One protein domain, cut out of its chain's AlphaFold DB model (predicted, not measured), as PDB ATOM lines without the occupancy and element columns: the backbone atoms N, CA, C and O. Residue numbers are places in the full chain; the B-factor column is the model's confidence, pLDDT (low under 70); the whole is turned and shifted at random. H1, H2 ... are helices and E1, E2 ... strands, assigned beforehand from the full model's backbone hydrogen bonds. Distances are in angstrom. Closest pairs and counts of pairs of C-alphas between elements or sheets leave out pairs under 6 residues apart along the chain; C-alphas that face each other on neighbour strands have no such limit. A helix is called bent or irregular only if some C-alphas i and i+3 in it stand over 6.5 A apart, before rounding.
ATOM      1  N   TYR A  16     168.657 153.160 148.844       98.44
ATOM      2  CA  TYR A  16     168.537 151.809 148.316       98.44
ATOM      3  C   TYR A  16     168.584 150.759 149.416       98.44
ATOM      4  O   TYR A  16     169.425 150.821 150.309       98.44
ATOM      5  N   LEU A  17     167.707 149.763 149.319       98.25
ATOM      6  CA  LEU A  17     167.787 148.538 150.109       98.25
ATOM      7  C   LEU A  17     167.760 147.329 149.185       98.25
ATOM      8  O   LEU A  17     166.966 147.265 148.243       98.25
ATOM      9  N   ARG A  18     168.605 146.353 149.499       97.62
ATOM     10  CA  ARG A  18     168.639 145.050 148.848       97.62
ATOM     11  C   ARG A  18     168.656 143.952 149.896       97.62
ATOM     12  O   ARG A  18     169.384 144.077 150.875       97.62
ATOM     13  N   PHE A  19     167.869 142.901 149.696       98.31
ATOM     14  CA  PHE A  19     167.891 141.718 150.557       98.31
ATOM     15  C   PHE A  19     167.205 140.524 149.893       98.31
ATOM     16  O   PHE A  19     166.309 140.689 149.068       98.31
ATOM     17  N   THR A  20     167.583 139.318 150.305       98.31
ATOM     18  CA  THR A  20     166.946 138.055 149.940       98.31
ATOM     19  C   THR A  20     166.162 137.517 151.133       98.31
ATOM     20  O   THR A  20     166.732 137.061 152.121       98.31
ATOM     21  N   PHE A  21     164.839 137.547 151.038       98.31
ATOM     22  CA  PHE A  21     163.931 137.040 152.054       98.31
ATOM     23  C   PHE A  21     163.876 135.508 152.036       98.31
ATOM     24  O   PHE A  21     163.463 134.899 151.042       98.31
ATOM     25  N   ALA A  22     164.285 134.891 153.147       96.81
ATOM     26  CA  ALA A  22     164.251 133.448 153.396       96.81
ATOM     27  C   ALA A  22     164.895 132.601 152.279       96.81
ATOM     28  O   ALA A  22     164.415 131.508 151.976       96.81
ATOM     29  N   GLY A  23     165.928 133.134 151.615       95.69
ATOM     30  CA  GLY A  23     166.606 132.480 150.489       95.69
ATOM     31  C   GLY A  23     165.764 132.334 149.212       95.69
ATOM     32  O   GLY A  23     166.174 131.622 148.304       95.69
ATOM     33  N   ARG A  24     164.580 132.962 149.133       95.06
ATOM     34  CA  ARG A  24     163.588 132.714 148.064       95.06
ATOM     35  C   ARG A  24     163.285 133.919 147.190       95.06
ATOM     36  O   ARG A  24     163.003 133.749 146.007       95.06
ATOM     37  N   ARG A  25     163.233 135.109 147.790       97.00
ATOM     38  CA  ARG A  25     162.795 136.335 147.117       97.00
ATOM     39  C   ARG A  25     163.810 137.437 147.312       97.00
ATOM     40  O   ARG A  25     164.017 137.869 148.440       97.00
ATOM     41  N   THR A  26     164.430 137.896 146.237       98.31
ATOM     42  CA  THR A  26     165.387 139.000 146.284       98.31
ATOM     43  C   THR A  26     164.691 140.297 145.910       98.31
ATOM     44  O   THR A  26     164.083 140.405 144.850       98.31
ATOM     45  N   HIS A  27     164.783 141.279 146.799       98.56
ATOM     46  CA  HIS A  27     164.265 142.623 146.611       98.56
ATOM     47  C   HIS A  27     165.418 143.576 146.307       98.56
ATOM     48  O   HIS A  27     166.422 143.565 147.017       98.56
ATOM     49  N   HIS A  28     165.222 144.456 145.327       98.56
ATOM     50  CA  HIS A  28     165.956 145.716 145.207       98.56
ATOM     51  C   HIS A  28     164.944 146.853 145.266       98.56
ATOM     52  O   HIS A  28     163.934 146.816 144.564       98.56
ATOM     53  N   TRP A  29     165.184 147.854 146.102       98.50
ATOM     54  CA  TRP A  29     164.224 148.924 146.354       98.50
ATOM     55  C   TRP A  29     164.909 150.289 146.351       98.50
ATOM     56  O   TRP A  29     165.787 150.527 147.172       98.50
ATOM     57  N   ASP A  30     164.491 151.181 145.448       98.44
ATOM     58  CA  ASP A  30     164.759 152.625 145.488       98.44
ATOM     59  C   ASP A  30     163.638 153.298 146.297       98.44
ATOM     60  O   ASP A  30     162.547 153.563 145.781       98.44
ATOM     61  N   LYS A  31     163.889 153.554 147.585       96.62
ATOM     62  CA  LYS A  31     162.919 154.149 148.517       96.62
ATOM     63  C   LYS A  31     162.465 155.537 148.085       96.62
ATOM     64  O   LYS A  31     161.348 155.928 148.405       96.62
ATOM     65  N   TRP A  32     163.305 156.280 147.369       97.19
ATOM     66  CA  TRP A  32     162.997 157.655 146.987       97.19
ATOM     67  C   TRP A  32     162.062 157.725 145.786       97.19
ATOM     68  O   TRP A  32     161.139 158.534 145.779       97.19
ATOM     69  N   THR A  33     162.272 156.876 144.777       97.88
ATOM     70  CA  THR A  33     161.459 156.907 143.547       97.88
ATOM     71  C   THR A  33     160.363 155.843 143.517       97.88
ATOM     72  O   THR A  33     159.548 155.829 142.595       97.88
ATOM     73  N   GLY A  34     160.359 154.921 144.484       98.06
ATOM     74  CA  GLY A  34     159.431 153.794 144.550       98.06
ATOM     75  C   GLY A  34     159.772 152.643 143.603       98.06
ATOM     76  O   GLY A  34     158.989 151.702 143.521       98.06
ATOM     77  N   ARG A  35     160.909 152.673 142.891       98.62
ATOM     78  CA  ARG A  35     161.284 151.573 141.987       98.62
ATOM     79  C   ARG A  35     161.600 150.326 142.800       98.62
ATOM     80  O   ARG A  35     162.355 150.377 143.772       98.62
ATOM     81  N   HIS A  36     161.026 149.207 142.397       98.69
ATOM     82  CA  HIS A  36     161.149 147.936 143.081       98.69
ATOM     83  C   HIS A  36     161.350 146.826 142.062       98.69
ATOM     84  O   HIS A  36     160.634 146.731 141.068       98.69
ATOM     85  N   ARG A  37     162.333 145.979 142.339       98.62
ATOM     86  CA  ARG A  37     162.547 144.720 141.649       98.62
ATOM     87  C   ARG A  37     162.349 143.580 142.630       98.62
ATOM     88  O   ARG A  37     162.916 143.608 143.725       98.62
ATOM     89  N   LEU A  38     161.573 142.586 142.218       98.62
ATOM     90  CA  LEU A  38     161.417 141.316 142.909       98.62
ATOM     91  C   LEU A  38     161.868 140.180 142.000       98.62
ATOM     92  O   LEU A  38     161.364 140.044 140.890       98.62
ATOM     93  N   GLU A  39     162.759 139.341 142.502       97.94
ATOM     94  CA  GLU A  39     163.234 138.142 141.816       97.94
ATOM     95  C   GLU A  39     163.021 136.912 142.685       97.94
ATOM     96  O   GLU A  39     163.116 136.985 143.912       97.94
ATOM     97  N   GLY A  40     162.785 135.765 142.061       97.00
ATOM     98  CA  GLY A  40     162.731 134.491 142.762       97.00
ATOM     99  C   GLY A  40     162.360 133.349 141.831       97.00
ATOM    100  O   GLY A  40     162.493 133.457 140.615       97.00
ATOM    101  N   GLN A  41     161.867 132.262 142.418       96.94
ATOM    102  CA  GLN A  41     161.344 131.113 141.682       96.94
ATOM    103  C   GLN A  41     159.897 130.812 142.077       96.94
ATOM    104  O   GLN A  41     159.494 130.987 143.235       96.94
ATOM    105  N   THR A  42     159.093 130.395 141.103       95.81
ATOM    106  CA  THR A  42     157.755 129.841 141.326       95.81
ATOM    107  C   THR A  42     157.844 128.497 142.058       95.81
ATOM    108  O   THR A  42     158.922 127.938 142.251       95.81
ATOM    109  N   GLN A  43     156.697 127.947 142.469       93.25
ATOM    110  CA  GLN A  43     156.656 126.635 143.124       93.25
ATOM    111  C   GLN A  43     157.128 125.497 142.202       93.25
ATOM    112  O   GLN A  43     157.696 124.525 142.689       93.25
ATOM    113  N   ASP A  44     156.932 125.633 140.888       95.19
ATOM    114  CA  ASP A  44     157.430 124.725 139.847       95.19
ATOM    115  C   ASP A  44     158.856 125.067 139.364       95.19
ATOM    116  O   ASP A  44     159.324 124.501 138.382       95.19
ATOM    117  N   GLY A  45     159.567 125.966 140.056       96.31
ATOM    118  CA  GLY A  45     160.993 126.233 139.836       96.31
ATOM    119  C   GLY A  45     161.326 127.220 138.715       96.31
ATOM    120  O   GLY A  45     162.504 127.464 138.461       96.31
ATOM    121  N   LYS A  46     160.330 127.832 138.063       96.62
ATOM    122  CA  LYS A  46     160.567 128.834 137.014       96.62
ATOM    123  C   LYS A  46     161.071 130.140 137.624       96.62
ATOM    124  O   LYS A  46     160.449 130.637 138.570       96.62
ATOM    125  N   PRO A  47     162.161 130.730 137.102       97.19
ATOM    126  CA  PRO A  47     162.601 132.040 137.550       97.19
ATOM    127  C   PRO A  47     161.561 133.093 137.169       97.19
ATOM    128  O   PRO A  47     160.932 133.009 136.115       97.19
ATOM    129  N   TYR A  48     161.390 134.102 138.012       97.81
ATOM    130  CA  TYR A  48     160.582 135.265 137.678       97.81
ATOM    131  C   TYR A  48     161.286 136.555 138.076       97.81
ATOM    132  O   TYR A  48     162.061 136.592 139.038       97.81
ATOM    133  N   VAL A  49     160.949 137.618 137.353       98.50
ATOM    134  CA  VAL A  49     161.364 138.990 137.636       98.50
ATOM    135  C   VAL A  49     160.134 139.877 137.549       98.50
ATOM    136  O   VAL A  49     159.396 139.824 136.569       98.50
ATOM    137  N   VAL A  50     159.905 140.700 138.565       98.62
ATOM    138  CA  VAL A  50     158.878 141.743 138.546       98.62
ATOM    139  C   VAL A  50     159.558 143.081 138.762       98.62
ATOM    140  O   VAL A  50     160.206 143.285 139.789       98.62
ATOM    141  N   LEU A  51     159.402 143.987 137.801       98.69
ATOM    142  CA  LEU A  51     159.837 145.376 137.898       98.69
ATOM    143  C   LEU A  51     158.590 146.223 138.098       98.69
ATOM    144  O   LEU A  51     157.687 146.198 137.269       98.69
ATOM    145  N   SER A  52     158.514 146.955 139.202       98.50
ATOM    146  CA  SER A  52     157.339 147.756 139.530       98.50
ATOM    147  C   SER A  52     157.710 149.085 140.171       98.50
ATOM    148  O   SER A  52     158.812 149.269 140.692       98.50
ATOM    149  N   ASN A  53     156.776 150.027 140.141       98.56
ATOM    150  CA  ASN A  53     156.825 151.223 140.958       98.56
ATOM    151  C   ASN A  53     155.794 151.104 142.085       98.56
ATOM    152  O   ASN A  53     154.591 151.000 141.853       98.56
ATOM    153  N   LEU A  54     156.261 151.131 143.328       97.31
ATOM    154  CA  LEU A  54     155.432 150.978 144.522       97.31
ATOM    155  C   LEU A  54     154.467 152.150 144.732       97.31
ATOM    156  O   LEU A  54     153.422 151.953 145.346       97.31
ATOM    157  N   ASN A  55     154.796 153.335 144.207       96.19
ATOM    158  CA  ASN A  55     153.970 154.533 144.327       96.19
ATOM    159  C   ASN A  55     152.826 154.532 143.304       96.19
ATOM    160  O   ASN A  55     151.712 154.913 143.651       96.19
ATOM    161  N   THR A  56     153.082 154.100 142.061       97.62
ATOM    162  CA  THR A  56     152.060 154.087 140.991       97.62
ATOM    163  C   THR A  56     151.343 152.748 140.851       97.62
ATOM    164  O   THR A  56     150.269 152.696 140.261       97.62
ATOM    165  N   ARG A  57     151.901 151.670 141.424       95.88
ATOM    166  CA  ARG A  57     151.452 150.273 141.270       95.88
ATOM    167  C   ARG A  57     151.604 149.723 139.843       95.88
ATOM    168  O   ARG A  57     151.110 148.638 139.554       95.88
ATOM    169  N   GLU A  58     152.313 150.431 138.970       97.94
ATOM    170  CA  GLU A  58     152.572 150.018 137.588       97.94
ATOM    171  C   GLU A  58     153.882 149.233 137.480       97.94
ATOM    172  O   GLU A  58     154.751 149.321 138.348       97.94
ATOM    173  N   GLY A  59     154.045 148.467 136.405       98.06
ATOM    174  CA  GLY A  59     155.244 147.671 136.181       98.06
ATOM    175  C   GLY A  59     155.069 146.631 135.090       98.06
ATOM    176  O   GLY A  59     154.095 146.677 134.344       98.06
ATOM    177  N   ASP A  60     155.991 145.681 135.039       98.50
ATOM    178  CA  ASP A  60     155.981 144.514 134.164       98.50
ATOM    179  C   ASP A  60     156.525 143.293 134.919       98.50
ATOM    180  O   ASP A  60     157.275 143.414 135.893       98.50
ATOM    181  N   ALA A  61     156.139 142.103 134.464       98.50
ATOM    182  CA  ALA A  61     156.592 140.842 135.027       98.50
ATOM    183  C   ALA A  61     157.034 139.887 133.921       98.50
ATOM    184  O   ALA A  61     156.469 139.884 132.828       98.50
ATOM    185  N   TRP A  62     158.024 139.058 134.233       98.31
ATOM    186  CA  TRP A  62     158.537 138.002 133.373       98.31
ATOM    187  C   TRP A  62     158.615 136.705 134.163       98.31
ATOM    188  O   TRP A  62     159.094 136.699 135.296       98.31
ATOM    189  N   ILE A  63     158.157 135.614 133.560       97.56
ATOM    190  CA  ILE A  63     158.159 134.274 134.137       97.56
ATOM    191  C   ILE A  63     158.815 133.371 133.114       97.56
ATOM    192  O   ILE A  63     158.360 133.295 131.977       97.56
ATOM    193  N   ASP A  64     159.907 132.727 133.510       96.06
ATOM    194  CA  ASP A  64     160.728 131.918 132.610       96.06
ATOM    195  C   ASP A  64     161.165 132.702 131.352       96.06
ATOM    196  O   ASP A  64     161.113 132.226 130.221       96.06
ATOM    197  N   GLY A  65     161.501 133.985 131.546       95.56
ATOM    198  CA  GLY A  65     161.867 134.922 130.477       95.56
ATOM    199  C   GLY A  65     160.699 135.436 129.623       95.56
ATOM    200  O   GLY A  65     160.881 136.379 128.853       95.56
ATOM    201  N   GLN A  66     159.492 134.886 129.769       97.19
ATOM    202  CA  GLN A  66     158.315 135.310 129.009       97.19
ATOM    203  C   GLN A  66     157.602 136.460 129.713       97.19
ATOM    204  O   GLN A  66     157.282 136.365 130.899       97.19
ATOM    205  N   LYS A  67     157.348 137.549 128.983       98.00
ATOM    206  CA  LYS A  67     156.629 138.710 129.514       98.00
ATOM    207  C   LYS A  67     155.172 138.335 129.801       98.00
ATOM    208  O   LYS A  67     154.485 137.815 128.925       98.00
ATOM    209  N   ALA A  68     154.717 138.597 131.021       98.06
ATOM    210  CA  ALA A  68     153.321 138.453 131.401       98.06
ATOM    211  C   ALA A  68     152.498 139.617 130.840       98.06
ATOM    212  O   ALA A  68     152.931 140.769 130.882       98.06
ATOM    213  N   GLU A  69     151.283 139.319 130.391       98.06
ATOM    214  CA  GLU A  69     150.351 140.291 129.817       98.06
ATOM    215  C   GLU A  69     148.968 140.169 130.476       98.06
ATOM    216  O   GLU A  69     148.663 139.175 131.141       98.06
ATOM    217  N   GLY A  70     148.127 141.195 130.314       97.31
ATOM    218  CA  GLY A  70     146.742 141.192 130.804       97.31
ATOM    219  C   GLY A  70     146.610 140.870 132.299       97.31
ATOM    220  O   GLY A  70     147.312 141.442 133.138       97.31
ATOM    221  N   ASP A  71     145.710 139.945 132.636       98.00
ATOM    222  CA  ASP A  71     145.432 139.559 134.025       98.00
ATOM    223  C   ASP A  71     146.650 138.937 134.718       98.00
ATOM    224  O   ASP A  71     146.922 139.251 135.876       98.00
ATOM    225  N   GLN A  72     147.459 138.157 133.993       97.81
ATOM    226  CA  GLN A  72     148.672 137.557 134.548       97.81
ATOM    227  C   GLN A  72     149.659 138.639 135.009       97.81
ATOM    228  O   GLN A  72     150.229 138.548 136.096       97.81
ATOM    229  N   LYS A  73     149.838 139.706 134.218       98.38
ATOM    230  CA  LYS A  73     150.672 140.851 134.612       98.38
ATOM    231  C   LYS A  73     150.169 141.478 135.912       98.38
ATOM    232  O   LYS A  73     150.965 141.725 136.818       98.38
ATOM    233  N   LYS A  74     148.861 141.718 136.017       98.19
ATOM    234  CA  LYS A  74     148.247 142.309 137.213       98.19
ATOM    235  C   LYS A  74     148.464 141.434 138.450       98.19
ATOM    236  O   LYS A  74     148.915 141.944 139.474       98.19
ATOM    237  N   GLU A  75     148.236 140.128 138.337       98.25
ATOM    238  CA  GLU A  75     148.463 139.168 139.425       98.25
ATOM    239  C   GLU A  75     149.909 139.199 139.936       98.25
ATOM    240  O   GLU A  75     150.149 139.199 141.145       98.25
ATOM    241  N   TRP A  76     150.889 139.275 139.031       98.38
ATOM    242  CA  TRP A  76     152.299 139.354 139.414       98.38
ATOM    243  C   TRP A  76     152.678 140.684 140.067       98.38
ATOM    244  O   TRP A  76     153.474 140.682 141.010       98.38
ATOM    245  N   LEU A  77     152.094 141.805 139.636       98.69
ATOM    246  CA  LEU A  77     152.289 143.108 140.284       98.69
ATOM    247  C   LEU A  77     151.669 143.153 141.689       98.69
ATOM    248  O   LEU A  77     152.275 143.692 142.624       98.69
ATOM    249  N   ASP A  78     150.496 142.547 141.873       98.12
ATOM    250  CA  ASP A  78     149.854 142.424 143.184       98.12
ATOM    251  C   ASP A  78     150.644 141.488 144.106       98.12
ATOM    252  O   ASP A  78     150.919 141.834 145.260       98.12
ATOM    253  N   ARG A  79     151.127 140.357 143.579       97.69
ATOM    254  CA  ARG A  79     152.026 139.448 144.300       97.69
ATOM    255  C   ARG A  79     153.318 140.145 144.723       97.69
ATOM    256  O   ARG A  79     153.739 139.987 145.870       97.69
ATOM    257  N   ALA A  80     153.948 140.905 143.828       98.38
ATOM    258  CA  ALA A  80     155.195 141.602 144.130       98.38
ATOM    259  C   ALA A  80     155.013 142.660 145.219       98.38
ATOM    260  O   ALA A  80     155.857 142.791 146.109       98.38
ATOM    261  N   HIS A  81     153.878 143.354 145.206       98.19
ATOM    262  CA  HIS A  81     153.525 144.295 146.255       98.19
ATOM    263  C   HIS A  81     153.271 143.629 147.597       98.19
ATOM    264  O   HIS A  81     153.832 144.066 148.597       98.19
ATOM    265  N   GLY A  82     152.466 142.562 147.625       96.75
ATOM    266  CA  GLY A  82     152.206 141.809 148.850       96.75
ATOM    267  C   GLY A  82     153.500 141.267 149.458       96.75
ATOM    268  O   GLY A  82     153.725 141.409 150.661       96.75
ATOM    269  N   ALA A  83     154.398 140.742 148.616       97.94
ATOM    270  CA  ALA A  83     155.736 140.337 149.034       97.94
ATOM    271  C   ALA A  83     156.535 141.520 149.596       97.94
ATOM    272  O   ALA A  83     157.099 141.399 150.675       97.94
ATOM    273  N   TRP A  84     156.558 142.679 148.929       97.94
ATOM    274  CA  TRP A  84     157.244 143.864 149.453       97.94
ATOM    275  C   TRP A  84     156.679 144.309 150.809       97.94
ATOM    276  O   TRP A  84     157.459 144.527 151.734       97.94
ATOM    277  N   VAL A  85     155.353 144.386 150.967       93.69
ATOM    278  CA  VAL A  85     154.706 144.776 152.232       93.69
ATOM    279  C   VAL A  85     155.125 143.836 153.365       93.69
ATOM    280  O   VAL A  85     155.606 144.307 154.394       93.69
ATOM    281  N   ASN A  86     154.995 142.521 153.171       94.50
ATOM    282  CA  ASN A  86     155.335 141.531 154.195       94.50
ATOM    283  C   ASN A  86     156.846 141.469 154.463       94.50
ATOM    284  O   ASN A  86     157.297 141.582 155.603       94.50
ATOM    285  N   ASP A  87     157.645 141.294 153.417       97.62
ATOM    286  CA  ASP A  87     159.064 140.973 153.550       97.62
ATOM    287  C   ASP A  87     159.850 142.186 154.074       97.62
ATOM    288  O   ASP A  87     160.743 142.037 154.913       97.62
ATOM    289  N   THR A  88     159.472 143.408 153.673       95.50
ATOM    290  CA  THR A  88     160.065 144.620 154.258       95.50
ATOM    291  C   THR A  88     159.590 144.885 155.677       95.50
ATOM    292  O   THR A  88     160.338 145.488 156.443       95.50
ATOM    293  N   TYR A  89     158.395 144.438 156.074       92.44
ATOM    294  CA  TYR A  89     157.973 144.529 157.471       92.44
ATOM    295  C   TYR A  89     158.877 143.677 158.367       92.44
ATOM    296  O   TYR A  89     159.404 144.178 159.361       92.44
ATOM    297  N   TRP A  90     159.171 142.440 157.959       95.31
ATOM    298  CA  TRP A  90     160.146 141.591 158.648       95.31
ATOM    299  C   TRP A  90     161.533 142.221 158.741       95.31
ATOM    300  O   TRP A  90     162.184 142.068 159.769       95.31
ATOM    301  N   LEU A  91     161.981 142.950 157.715       96.25
ATOM    302  CA  LEU A  91     163.257 143.669 157.738       96.25
ATOM    303  C   LEU A  91     163.226 144.918 158.635       96.25
ATOM    304  O   LEU A  91     164.186 145.178 159.359       96.25
ATOM    305  N   LEU A  92     162.145 145.699 158.574       95.06
ATOM    306  CA  LEU A  92     162.134 147.109 158.977       95.06
ATOM    307  C   LEU A  92     161.136 147.457 160.082       95.06
ATOM    308  O   LEU A  92     161.002 148.641 160.381       95.06
ATOM    309  N   MET A  93     160.444 146.495 160.703       92.12
ATOM    310  CA  MET A  93     159.437 146.775 161.742       92.12
ATOM    311  C   MET A  93     159.884 147.847 162.764       92.12
ATOM    312  O   MET A  93     159.128 148.799 162.953       92.12
ATOM    313  N   PRO A  94     161.120 147.835 163.318       92.56
ATOM    314  CA  PRO A  94     161.574 148.872 164.253       92.56
ATOM    315  C   PRO A  94     161.622 150.299 163.679       92.56
ATOM    316  O   PRO A  94     161.431 151.265 164.418       92.56
ATOM    317  N   ALA A 197     172.000 144.530 151.928       97.25
ATOM    318  CA  ALA A 197     172.847 145.659 151.582       97.25
ATOM    319  C   ALA A 197     172.054 146.969 151.538       97.25
ATOM    320  O   ALA A 197     170.867 147.002 151.203       97.25
ATOM    321  N   VAL A 198     172.757 148.060 151.842       97.94
ATOM    322  CA  VAL A 198     172.274 149.442 151.737       97.94
ATOM    323  C   VAL A 198     173.266 150.208 150.855       97.94
ATOM    324  O   VAL A 198     174.152 150.879 151.382       97.94
ATOM    325  N   PRO A 199     173.233 150.004 149.525       96.75
ATOM    326  CA  PRO A 199     174.193 150.633 148.626       96.75
ATOM    327  C   PRO A 199     173.872 152.119 148.420       96.75
ATOM    328  O   PRO A 199     172.710 152.521 148.422       96.75
ATOM    329  N   ASP A 200     174.898 152.934 148.171       95.50
ATOM    330  CA  ASP A 200     174.710 154.358 147.849       95.50
ATOM    331  C   ASP A 200     174.151 154.566 146.430       95.50
ATOM    332  O   ASP A 200     173.469 155.555 146.154       95.50
ATOM    333  N   ALA A 201     174.404 153.612 145.528       95.25
ATOM    334  CA  ALA A 201     173.930 153.620 144.151       95.25
ATOM    335  C   ALA A 201     173.629 152.201 143.647       95.25
ATOM    336  O   ALA A 201     174.286 151.235 144.031       95.25
ATOM    337  N   LEU A 202     172.662 152.096 142.734       94.88
ATOM    338  CA  LEU A 202     172.402 150.901 141.933       94.88
ATOM    339  C   LEU A 202     172.327 151.301 140.452       94.88
ATOM    340  O   LEU A 202     171.752 152.353 140.155       94.88
ATOM    341  N   PRO A 203     172.876 150.492 139.524       94.94
ATOM    342  CA  PRO A 203     172.721 150.734 138.095       94.94
ATOM    343  C   PRO A 203     171.246 150.797 137.703       94.94
ATOM    344  O   PRO A 203     170.435 150.021 138.206       94.94
ATOM    345  N   ASP A 204     170.903 151.672 136.758       94.56
ATOM    346  CA  ASP A 204     169.519 151.820 136.294       94.56
ATOM    347  C   ASP A 204     168.939 150.509 135.740       94.56
ATOM    348  O   ASP A 204     167.781 150.180 135.989       94.56
ATOM    349  N   ALA A 205     169.796 149.698 135.108       94.75
ATOM    350  CA  ALA A 205     169.464 148.373 134.594       94.75
ATOM    351  C   ALA A 205     168.835 147.443 135.647       94.75
ATOM    352  O   ALA A 205     167.981 146.636 135.291       94.75
ATOM    353  N   VAL A 206     169.162 147.602 136.940       96.69
ATOM    354  CA  VAL A 206     168.520 146.841 138.031       96.69
ATOM    355  C   VAL A 206     167.005 147.050 138.035       96.69
ATOM    356  O   VAL A 206     166.269 146.142 138.395       96.69
ATOM    357  N   PHE A 207     166.519 148.217 137.621       97.25
ATOM    358  CA  PHE A 207     165.097 148.559 137.634       97.25
ATOM    359  C   PHE A 207     164.463 148.631 136.239       97.25
ATOM    360  O   PHE A 207     163.259 148.863 136.155       97.25
ATOM    361  N   ALA A 208     165.246 148.453 135.172       94.75
ATOM    362  CA  ALA A 208     164.802 148.641 133.789       94.75
ATOM    363  C   ALA A 208     164.946 147.390 132.904       94.75
ATOM    364  O   ALA A 208     164.246 147.285 131.899       94.75
TER     365      ALA A 208
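This is residues 16 to 94 and 197 to 208 of the 215 residues of an uncharacterized protein of Acidobacteria bacterium (UniProt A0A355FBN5). Five antiparallel strands make one twisted slab, and one long helix, H1, crosses one face of it from E5 to E1, making two layers. A separate last stretch ends in the short H2, which only grazes the sheet. The printed part has 91 residues, in order E1 E2 E3 E4 E5 H1 H2; the sheet order is E1 - E2 - E3 - E4 - E5 and the class is mixed, helices and strands. The whole is compact, with a radius of gyration of the C-alphas of 12.5 A and spans of 34 by 25 by 20 A.

E1, residues 16 to 21, 15.9 A long, begins at C-alpha 16 (168.537, 151.809, 148.316). E2 is residues 25 to 30, 16.5 A; E3 35 to 41, 20.5 A; E4 47 to 53, 20.3 A; E5 59 to 63, 13.9 A. H1, residues 70 to 94, spans 37.4 A; it is irregular, with C-alphas 91 and 94 8.5 A apart, and has a kink of 32 degrees near residue 88. H2, residues 205 to 208, 4.7 A, ends at C-alpha 208 (164.802, 148.641, 133.789).

The strands form a meander, each the antiparallel neighbour of the one before. Within hydrogen-bond range are N 21 and O 25, 2.7 A, for E1 and E2; N 28 and O 37, 2.9 A, for E2 and E3; N 38 and O 50, 2.9 A, for E3 and E4; N 62 and O 49, 2.8 A, for E4 and E5. H1 is on the sheet at a height of 8.8 A and runs across the strands, at 80 degrees to E1 on the local plane. The closest C-alphas of H1 and E5 are Lys 73 and Ala 61, 5.9 A; of H1 and E1, Asp 87 and Phe 21, 6.4 A. H2 grazes the sheet with residues 206 to 208; its closest C-alphas to E3 are Phe 207 and Arg 37, 6.1 A. In H1 20 of 21 O i to N i+4 pairs are within range; H2 is too short for one.

The C-alphas of Gln 66 and Pro 94 are farthest apart, 37.9 A. Residues 95 to 196 are not printed, and C-alphas 94 and 197 are 17.3 A apart across the cut. Of the links printed whole, none is long. No printed residue is under 70 in pLDDT.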